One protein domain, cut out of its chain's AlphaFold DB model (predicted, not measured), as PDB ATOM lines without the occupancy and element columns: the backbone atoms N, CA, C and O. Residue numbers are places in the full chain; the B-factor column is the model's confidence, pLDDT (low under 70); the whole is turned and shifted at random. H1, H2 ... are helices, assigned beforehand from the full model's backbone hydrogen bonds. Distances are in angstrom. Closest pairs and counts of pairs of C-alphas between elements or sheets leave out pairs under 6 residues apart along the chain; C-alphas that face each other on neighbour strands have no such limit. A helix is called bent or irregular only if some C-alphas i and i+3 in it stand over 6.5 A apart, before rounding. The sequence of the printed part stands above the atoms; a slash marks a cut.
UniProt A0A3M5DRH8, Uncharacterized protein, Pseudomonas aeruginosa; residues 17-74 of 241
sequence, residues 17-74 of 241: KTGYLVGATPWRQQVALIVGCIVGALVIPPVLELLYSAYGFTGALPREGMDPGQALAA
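AT A GLANCE: This is residues 17 to 74 of the 241 residues of an uncharacterized protein of Pseudomonas aeruginosa (UniProt A0A3M5DRH8). What shape do these atoms make? It is one long bent helix, H2, shaped like a bow, with the single short helix H1 at its first end and a loose looped stretch, residues 56 to 74, at its other end. How is it made up? The printed part has 58 residues with two named helices, H1 then H2, and no named strand; its class is all helix. How is it spread? It is extended, with a radius of gyration of the C-alphas of 18.4 A and spans of 54 by 20 by 12 A, H2 making much of the length.

HOW THE PARTS SIT: What does the first helix meet? H1, residues 17 to 21, and H2a, residues 26 to 42, touch only at the corner by their tight link; the closest C-alphas, of Tyr 20 and Pro 26, are 6.1 A apart. H2a touches H1 with residues 26 to 29 alone. Where is the long helix bent? H2, residues 26 to 55, was assigned as one helix by its hydrogen bonds, but C-alphas 42 and 45 are 6.7 A apart. Its arms H2a and H2b, the latter residues 45 to 55, stand at a steep tilt of 46 degrees. What else holds of these helices? H1 and H2b are apart, and residues 30 to 47 of H2 stand free. In H1, H2a and H2b every O i to N i+4 pair is within hydrogen-bond range.

IN THESE COORDINATES: Where does the first helix begin? H1 begins at C-alpha 17, (18.077, 52.568, 1.355). How long are the arms? H2a is 24.4 A from C-alpha 26 at (19.569, 59.349, 4.745) to C-alpha 42, and H2b is 15.1 A, ending at C-alpha 55, (39.783, 38.475, 32.230).

THE WHOLE: How large is it? The two C-alphas farthest apart, of Gly 23 and Gly 65, are 54.9 A apart. Is it unbroken and sure? The printed part has no cut, and residues 64 to 65 have pLDDT under 70.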
ATOM      1  N   LYS A  17      19.215  52.856   2.238       88.12
ATOM      2  CA  LYS A  17      18.077  52.568   1.355       88.12
ATOM      3  C   LYS A  17      16.851  52.152   2.160       88.12
ATOM      4  O   LYS A  17      15.757  52.648   1.903       88.12
ATOM      5  N   THR A  18      17.026  51.260   3.126       88.94
ATOM      6  CA  THR A  18      15.928  50.793   3.979       88.94
ATOM      7  C   THR A  18      15.393  51.939   4.835       88.94
ATOM      8  O   THR A  18      14.184  52.146   4.886       88.94
ATOM      9  N   GLY A  19      16.288  52.753   5.400       85.94
ATOM     10  CA  GLY A  19      15.973  53.987   6.112       85.94
ATOM     11  C   GLY A  19      15.135  54.947   5.275       85.94
ATOM     12  O   GLY A  19      14.087  55.399   5.729       85.94
ATOM     13  N   TYR A  20      15.536  55.197   4.029       88.12
ATOM     14  CA  TYR A  20      14.766  56.026   3.103       88.12
ATOM     15  C   TYR A  20      13.358  55.466   2.838       88.12
ATOM     16  O   TYR A  20      12.385  56.216   2.851       88.12
ATOM     17  N   LEU A  21      13.233  54.146   2.647       90.69
ATOM     18  CA  LEU A  21      11.947  53.484   2.387       90.69
ATOM     19  C   LEU A  21      10.971  53.567   3.572       90.69
ATOM     20  O   LEU A  21       9.764  53.607   3.348       90.69
ATOM     21  N   VAL A  22      11.471  53.631   4.810       88.25
ATOM     22  CA  VAL A  22      10.647  53.807   6.024       88.25
ATOM     23  C   VAL A  22      10.481  55.278   6.438       88.25
ATOM     24  O   VAL A  22       9.975  55.564   7.521       88.25
ATOM     25  N   GLY A  23      10.885  56.223   5.578       87.12
ATOM     26  CA  GLY A  23      10.698  57.665   5.780       87.12
ATOM     27  C   GLY A  23      11.798  58.367   6.587       87.12
ATOM     28  O   GLY A  23      11.639  59.533   6.951       87.12
ATOM     29  N   ALA A  24      12.920  57.699   6.871       86.81
ATOM     30  CA  ALA A  24      14.082  58.337   7.486       86.81
ATOM     31  C   ALA A  24      14.839  59.217   6.475       86.81
ATOM     32  O   ALA A  24      14.793  59.009   5.264       86.81
ATOM     33  N   THR A  25      15.575  60.211   6.979       90.12
ATOM     34  CA  THR A  25      16.408  61.102   6.155       90.12
ATOM     35  C   THR A  25      17.836  60.541   6.057       90.12
ATOM     36  O   THR A  25      18.556  60.570   7.060       90.12
ATOM     37  N   PRO A  26      18.295  60.072   4.876       83.25
ATOM     38  CA  PRO A  26      19.569  59.349   4.745       83.25
ATOM     39  C   PRO A  26      20.787  60.145   5.221       83.25
ATOM     40  O   PRO A  26      21.678  59.610   5.873       83.25
ATOM     41  N   TRP A  27      20.796  61.458   4.977       85.94
ATOM     42  CA  TRP A  27      21.887  62.331   5.415       85.94
ATOM     43  C   TRP A  27      22.049  62.354   6.944       85.94
ATOM     44  O   TRP A  27      23.169  62.311   7.449       85.94
ATOM     45  N   ARG A  28      20.944  62.349   7.706       87.56
ATOM     46  CA  ARG A  28      21.006  62.320   9.177       87.56
ATOM     47  C   ARG A  28      21.505  60.971   9.693       87.56
ATOM     48  O   ARG A  28      22.261  60.942  10.659       87.56
ATOM     49  N   GLN A  29      21.123  59.874   9.035       87.38
ATOM     50  CA  GLN A  29      21.618  58.534   9.363       87.38
ATOM     51  C   GLN A  29      23.127  58.427   9.123       87.38
ATOM     52  O   GLN A  29      23.848  57.943   9.989       87.38
ATOM     53  N   GLN A  30      23.627  58.956   8.006       89.62
ATOM     54  CA  GLN A  30      25.059  58.944   7.712       89.62
ATOM     55  C   GLN A  30      25.871  59.751   8.737       89.62
ATOM     56  O   GLN A  30      26.914  59.285   9.191       89.62
ATOM     57  N   VAL A  31      25.382  60.924   9.154       90.31
ATOM     58  CA  VAL A  31      26.023  61.707  10.226       90.31
ATOM     59  C   VAL A  31      26.033  60.924  11.542       90.31
ATOM     60  O   VAL A  31      27.071  60.856  12.197       90.31
ATOM     61  N   ALA A  32      24.919  60.282  11.909       89.88
ATOM     62  CA  ALA A  32      24.850  59.452  13.109       89.88
ATOM     63  C   ALA A  32      25.836  58.269  13.062       89.88
ATOM     64  O   ALA A  32      26.497  57.997  14.062       89.88
ATOM     65  N   LEU A  33      25.994  57.614  11.905       89.31
ATOM     66  CA  LEU A  33      26.962  56.529  11.705       89.31
ATOM     67  C   LEU A  33      28.411  57.012  11.834       89.31
ATOM     68  O   LEU A  33      29.223  56.339  12.465       89.31
ATOM     69  N   ILE A  34      28.739  58.186  11.285       91.06
ATOM     70  CA  ILE A  34      30.079  58.780  11.420       91.06
ATOM     71  C   ILE A  34      30.377  59.083  12.888       91.06
ATOM     72  O   ILE A  34      31.428  58.694  13.393       91.06
ATOM     73  N   VAL A  35      29.445  59.735  13.590       93.75
ATOM     74  CA  VAL A  35      29.603  60.038  15.019       93.75
ATOM     75  C   VAL A  35      29.727  58.749  15.830       93.75
ATOM     76  O   VAL A  35      30.639  58.634  16.643       93.75
ATOM     77  N   GLY A  36      28.874  57.756  15.568       92.12
ATOM     78  CA  GLY A  36      28.931  56.447  16.218       92.12
ATOM     79  C   GLY A  36      30.260  55.729  15.985       92.12
ATOM     80  O   GLY A  36      30.812  55.161  16.921       92.12
ATOM     81  N   CYS A  37      30.823  55.820  14.778       91.00
ATOM     82  CA  CYS A  37      32.133  55.258  14.455       91.00
ATOM     83  C   CYS A  37      33.263  55.968  15.215       91.00
ATOM     84  O   CYS A  37      34.110  55.300  15.800       91.00
ATOM     85  N   ILE A  38      33.252  57.304  15.272       94.88
ATOM     86  CA  ILE A  38      34.262  58.086  16.005       94.88
ATOM     87  C   ILE A  38      34.198  57.781  17.504       94.88
ATOM     88  O   ILE A  38      35.222  57.493  18.123       94.88
ATOM     89  N   VAL A  39      33.000  57.812  18.089       95.12
ATOM     90  CA  VAL A  39      32.798  57.508  19.511       95.12
ATOM     91  C   VAL A  39      33.175  56.056  19.801       95.12
ATOM     92  O   VAL A  39      33.907  55.794  20.749       95.12
ATOM     93  N   GLY A  40      32.742  55.114  18.960       92.75
ATOM     94  CA  GLY A  40      33.090  53.700  19.079       92.75
ATOM     95  C   GLY A  40      34.599  53.467  19.004       92.75
ATOM     96  O   GLY A  40      35.150  52.785  19.860       92.75
ATOM     97  N   ALA A  41      35.292  54.088  18.052       92.94
ATOM     98  CA  ALA A  41      36.744  53.984  17.919       92.94
ATOM     99  C   ALA A  41      37.501  54.571  19.120       92.94
ATOM    100  O   ALA A  41      38.587  54.094  19.439       92.94
ATOM    101  N   LEU A  42      36.941  55.579  19.797       94.62
ATOM    102  CA  LEU A  42      37.537  56.162  21.000       94.62
ATOM    103  C   LEU A  42      37.263  55.322  22.259       94.62
ATOM    104  O   LEU A  42      38.125  55.226  23.126       94.62
ATOM    105  N   VAL A  43      36.070  54.731  22.374       93.38
ATOM    106  CA  VAL A  43      35.601  54.061  23.601       93.38
ATOM    107  C   VAL A  43      35.909  52.564  23.611       93.38
ATOM    108  O   VAL A  43      36.286  52.027  24.650       93.38
ATOM    109  N   ILE A  44      35.766  51.876  22.476       91.19
ATOM    110  CA  ILE A  44      35.890  50.413  22.406       91.19
ATOM    111  C   ILE A  44      37.316  49.946  22.738       91.19
ATOM    112  O   ILE A  44      37.428  49.062  23.583       91.19
ATOM    113  N   PRO A  45      38.407  50.498  22.164       92.38
ATOM    114  CA  PRO A  45      39.750  49.982  22.441       92.38
ATOM    115  C   PRO A  45      40.166  50.084  23.918       92.38
ATOM    116  O   PRO A  45      40.615  49.072  24.449       92.38
ATOM    117  N   PRO A  46      39.963  51.214  24.632       90.50
ATOM    118  CA  PRO A  46      40.256  51.275  26.067       90.50
ATOM    119  C   PRO A  46      39.436  50.284  26.901       90.50
ATOM    120  O   PRO A  46      39.962  49.683  27.833       90.50
ATOM    121  N   VAL A  47      38.154  50.091  26.565       89.31
ATOM    122  CA  VAL A  47      37.298  49.118  27.261       89.31
ATOM    123  C   VAL A  47      37.758  47.690  26.978       89.31
ATOM    124  O   VAL A  47      37.811  46.879  27.897       89.31
ATOM    125  N   LEU A  48      38.132  47.374  25.736       88.12
ATOM    126  CA  LEU A  48      38.677  46.064  25.384       88.12
ATOM    127  C   LEU A  48      40.006  45.790  26.085       88.12
ATOM    128  O   LEU A  48      40.192  44.680  26.561       88.12
ATOM    129  N   GLU A  49      40.893  46.779  26.197       87.88
ATOM    130  CA  GLU A  49      42.155  46.640  26.934       87.88
ATOM    131  C   GLU A  49      41.902  46.385  28.428       87.88
ATOM    132  O   GLU A  49      42.538  45.532  29.052       87.88
ATOM    133  N   LEU A  50      40.912  47.073  29.003       86.44
ATOM    134  CA  LEU A  50      40.499  46.847  30.384       86.44
ATOM    135  C   LEU A  50      39.951  45.429  30.587       86.44
ATOM    136  O   LEU A  50      40.345  44.735  31.520       86.44
ATOM    137  N   LEU A  51      39.073  44.974  29.695       85.50
ATOM    138  CA  LEU A  51      38.510  43.626  29.745       85.50
ATOM    139  C   LEU A  51      39.577  42.551  29.511       85.50
ATOM    140  O   LEU A  51      39.589  41.537  30.204       85.50
ATOM    141  N   TYR A  52      40.492  42.787  28.571       84.62
ATOM    142  CA  TYR A  52      41.593  41.880  28.279       84.62
ATOM    143  C   TYR A  52      42.540  41.758  29.466       84.62
ATOM    144  O   TYR A  52      42.889  40.646  29.836       84.62
ATOM    145  N   SER A  53      42.913  42.871  30.100       83.19
ATOM    146  CA  SER A  53      43.790  42.852  31.277       83.19
ATOM    147  C   SER A  53      43.139  42.233  32.517       83.19
ATOM    148  O   SER A  53      43.858  41.662  33.339       83.19
ATOM    149  N   ALA A  54      41.810  42.320  32.645       81.19
ATOM    150  CA  ALA A  54      41.059  41.777  33.775       81.19
ATOM    151  C   ALA A  54      40.695  40.291  33.633       81.19
ATOM    152  O   ALA A  54      40.761  39.567  34.618       81.19
ATOM    153  N   TYR A  55      40.309  39.834  32.439       79.88
ATOM    154  CA  TYR A  55      39.783  38.475  32.230       79.88
ATOM    155  C   TYR A  55      40.537  37.670  31.164       79.88
ATOM    156  O   TYR A  55      40.432  36.449  31.126       79.88
ATOM    157  N   GLY A  56      41.285  38.321  30.273       82.81
ATOM    158  CA  GLY A  56      41.885  37.670  29.108       82.81
ATOM    159  C   GLY A  56      40.860  37.164  28.086       82.81
ATOM    160  O   GLY A  56      39.644  37.247  28.275       82.81
ATOM    161  N   PHE A  57      41.356  36.631  26.969       82.44
ATOM    162  CA  PHE A  57      40.536  35.977  25.946       82.44
ATOM    163  C   PHE A  57      40.874  34.491  25.857       82.44
ATOM    164  O   PHE A  57      41.999  34.062  26.115       82.44
ATOM    165  N   THR A  58      39.908  33.676  25.445       75.06
ATOM    166  CA  THR A  58      40.143  32.245  25.211       75.06
ATOM    167  C   THR A  58      41.294  32.033  24.218       75.06
ATOM    168  O   THR A  58      41.177  32.404  23.050       75.06
ATOM    169  N   GLY A  59      42.393  31.427  24.681       71.50
ATOM    170  CA  GLY A  59      43.607  31.191  23.886       71.50
ATOM    171  C   GLY A  59      44.658  32.310  23.937       71.50
ATOM    172  O   GLY A  59      45.726  32.143  23.355       71.50
ATOM    173  N   ALA A  60      44.392  33.413  24.641       75.50
ATOM    174  CA  ALA A  60      45.336  34.501  24.881       75.50
ATOM    175  C   ALA A  60      45.089  35.105  26.274       75.50
ATOM    176  O   ALA A  60      44.190  35.926  26.460       75.50
ATOM    177  N   LEU A  61      45.879  34.675  27.260       80.19
ATOM    178  CA  LEU A  61      45.823  35.206  28.622       80.19
ATOM    179  C   LEU A  61      46.916  36.270  28.810       80.19
ATOM    180  O   LEU A  61      48.054  36.044  28.393       80.19
ATOM    181  N   PRO A  62      46.608  37.416  29.442       77.12
ATOM    182  CA  PRO A  62      47.562  38.508  29.634       77.12
ATOM    183  C   PRO A  62      48.614  38.214  30.715       77.12
ATOM    184  O   PRO A  62      49.660  38.858  30.740       77.12
ATOM    185  N   ARG A  63      48.321  37.296  31.648       72.25
ATOM    186  CA  ARG A  63      49.133  37.000  32.836       72.25
ATOM    187  C   ARG A  63      49.166  35.498  33.099       72.25
ATOM    188  O   ARG A  63      48.160  34.809  32.931       72.25
ATOM    189  N   GLU A  64      50.317  35.000  33.540       66.31
ATOM    190  CA  GLU A  64      50.462  33.618  33.998       66.31
ATOM    191  C   GLU A  64      49.744  33.436  35.346       66.31
ATOM    192  O   GLU A  64      49.941  34.230  36.263       66.31
ATOM    193  N   GLY A  65      48.898  32.406  35.465       67.88
ATOM    194  CA  GLY A  65      48.147  32.094  36.692       67.88
ATOM    195  C   GLY A  65      46.659  32.465  36.679       67.88
ATOM    196  O   GLY A  65      45.940  32.031  37.573       67.88
ATOM    197  N   MET A  66      46.189  33.188  35.657       74.81
ATOM    198  CA  MET A  66      44.764  33.492  35.469       74.81
ATOM    199  C   MET A  66      43.970  32.223  35.118       74.81
ATOM    200  O   MET A  66      44.432  31.404  34.319       74.81
ATOM    201  N   ASP A  67      42.770  32.065  35.689       72.06
ATOM    202  CA  ASP A  67      41.898  30.914  35.423       72.06
ATOM    203  C   ASP A  67      41.363  30.948  33.973       72.06
ATOM    204  O   ASP A  67      40.567  31.831  33.631       72.06
ATOM    205  N   PRO A  68      41.717  29.970  33.112       72.00
ATOM    206  CA  PRO A  68      41.200  29.894  31.746       72.00
ATOM    207  C   PRO A  68      39.669  29.789  31.673       72.00
ATOM    208  O   PRO A  68      39.086  30.102  30.634       72.00
ATOM    209  N   GLY A  69      39.009  29.345  32.750       71.50
ATOM    210  CA  GLY A  69      37.552  29.277  32.856       71.50
ATOM    211  C   GLY A  69      36.862  30.639  32.974       71.50
ATOM    212  O   GLY A  69      35.666  30.726  32.697       71.50
ATOM    213  N   GLN A  70      37.593  31.693  33.344       72.81
ATOM    214  CA  GLN A  70      37.076  33.064  33.430       72.81
ATOM    215  C   GLN A  70      37.380  33.906  32.185       72.81
ATOM    216  O   GLN A  70      36.918  35.042  32.083       72.81
ATOM    217  N   ALA A  71      38.110  33.343  31.219       81.19
ATOM    218  CA  ALA A  71      38.461  34.040  29.996       81.19
ATOM    219  C   ALA A  71      37.233  34.380  29.150       81.19
ATOM    220  O   ALA A  71      36.325  33.564  28.955       81.19
ATOM    221  N   LEU A  72      37.235  35.583  28.581       80.25
ATOM    222  CA  LEU A  72      36.164  36.027  27.702       80.25
ATOM    223  C   LEU A  72      36.176  35.190  26.421       80.25
ATOM    224  O   LEU A  72      37.173  35.120  25.691       80.25
ATOM    225  N   ALA A  73      35.043  34.551  26.138       79.69
ATOM    226  CA  ALA A  73      34.868  33.792  24.913       79.69
ATOM    227  C   ALA A  73      34.707  34.750  23.729       79.69
ATOM    228  O   ALA A  73      33.726  35.490  23.641       79.69
ATOM    229  N   ALA A  74      35.640  34.688  22.782       82.38
ATOM    230  CA  ALA A  74      35.603  35.472  21.550       82.38
ATOM    231  C   ALA A  74      35.484  34.552  20.320       82.38
ATOM    232  O   ALA A  74      36.385  34.535  19.480       82.38
TER     233      ALA A  74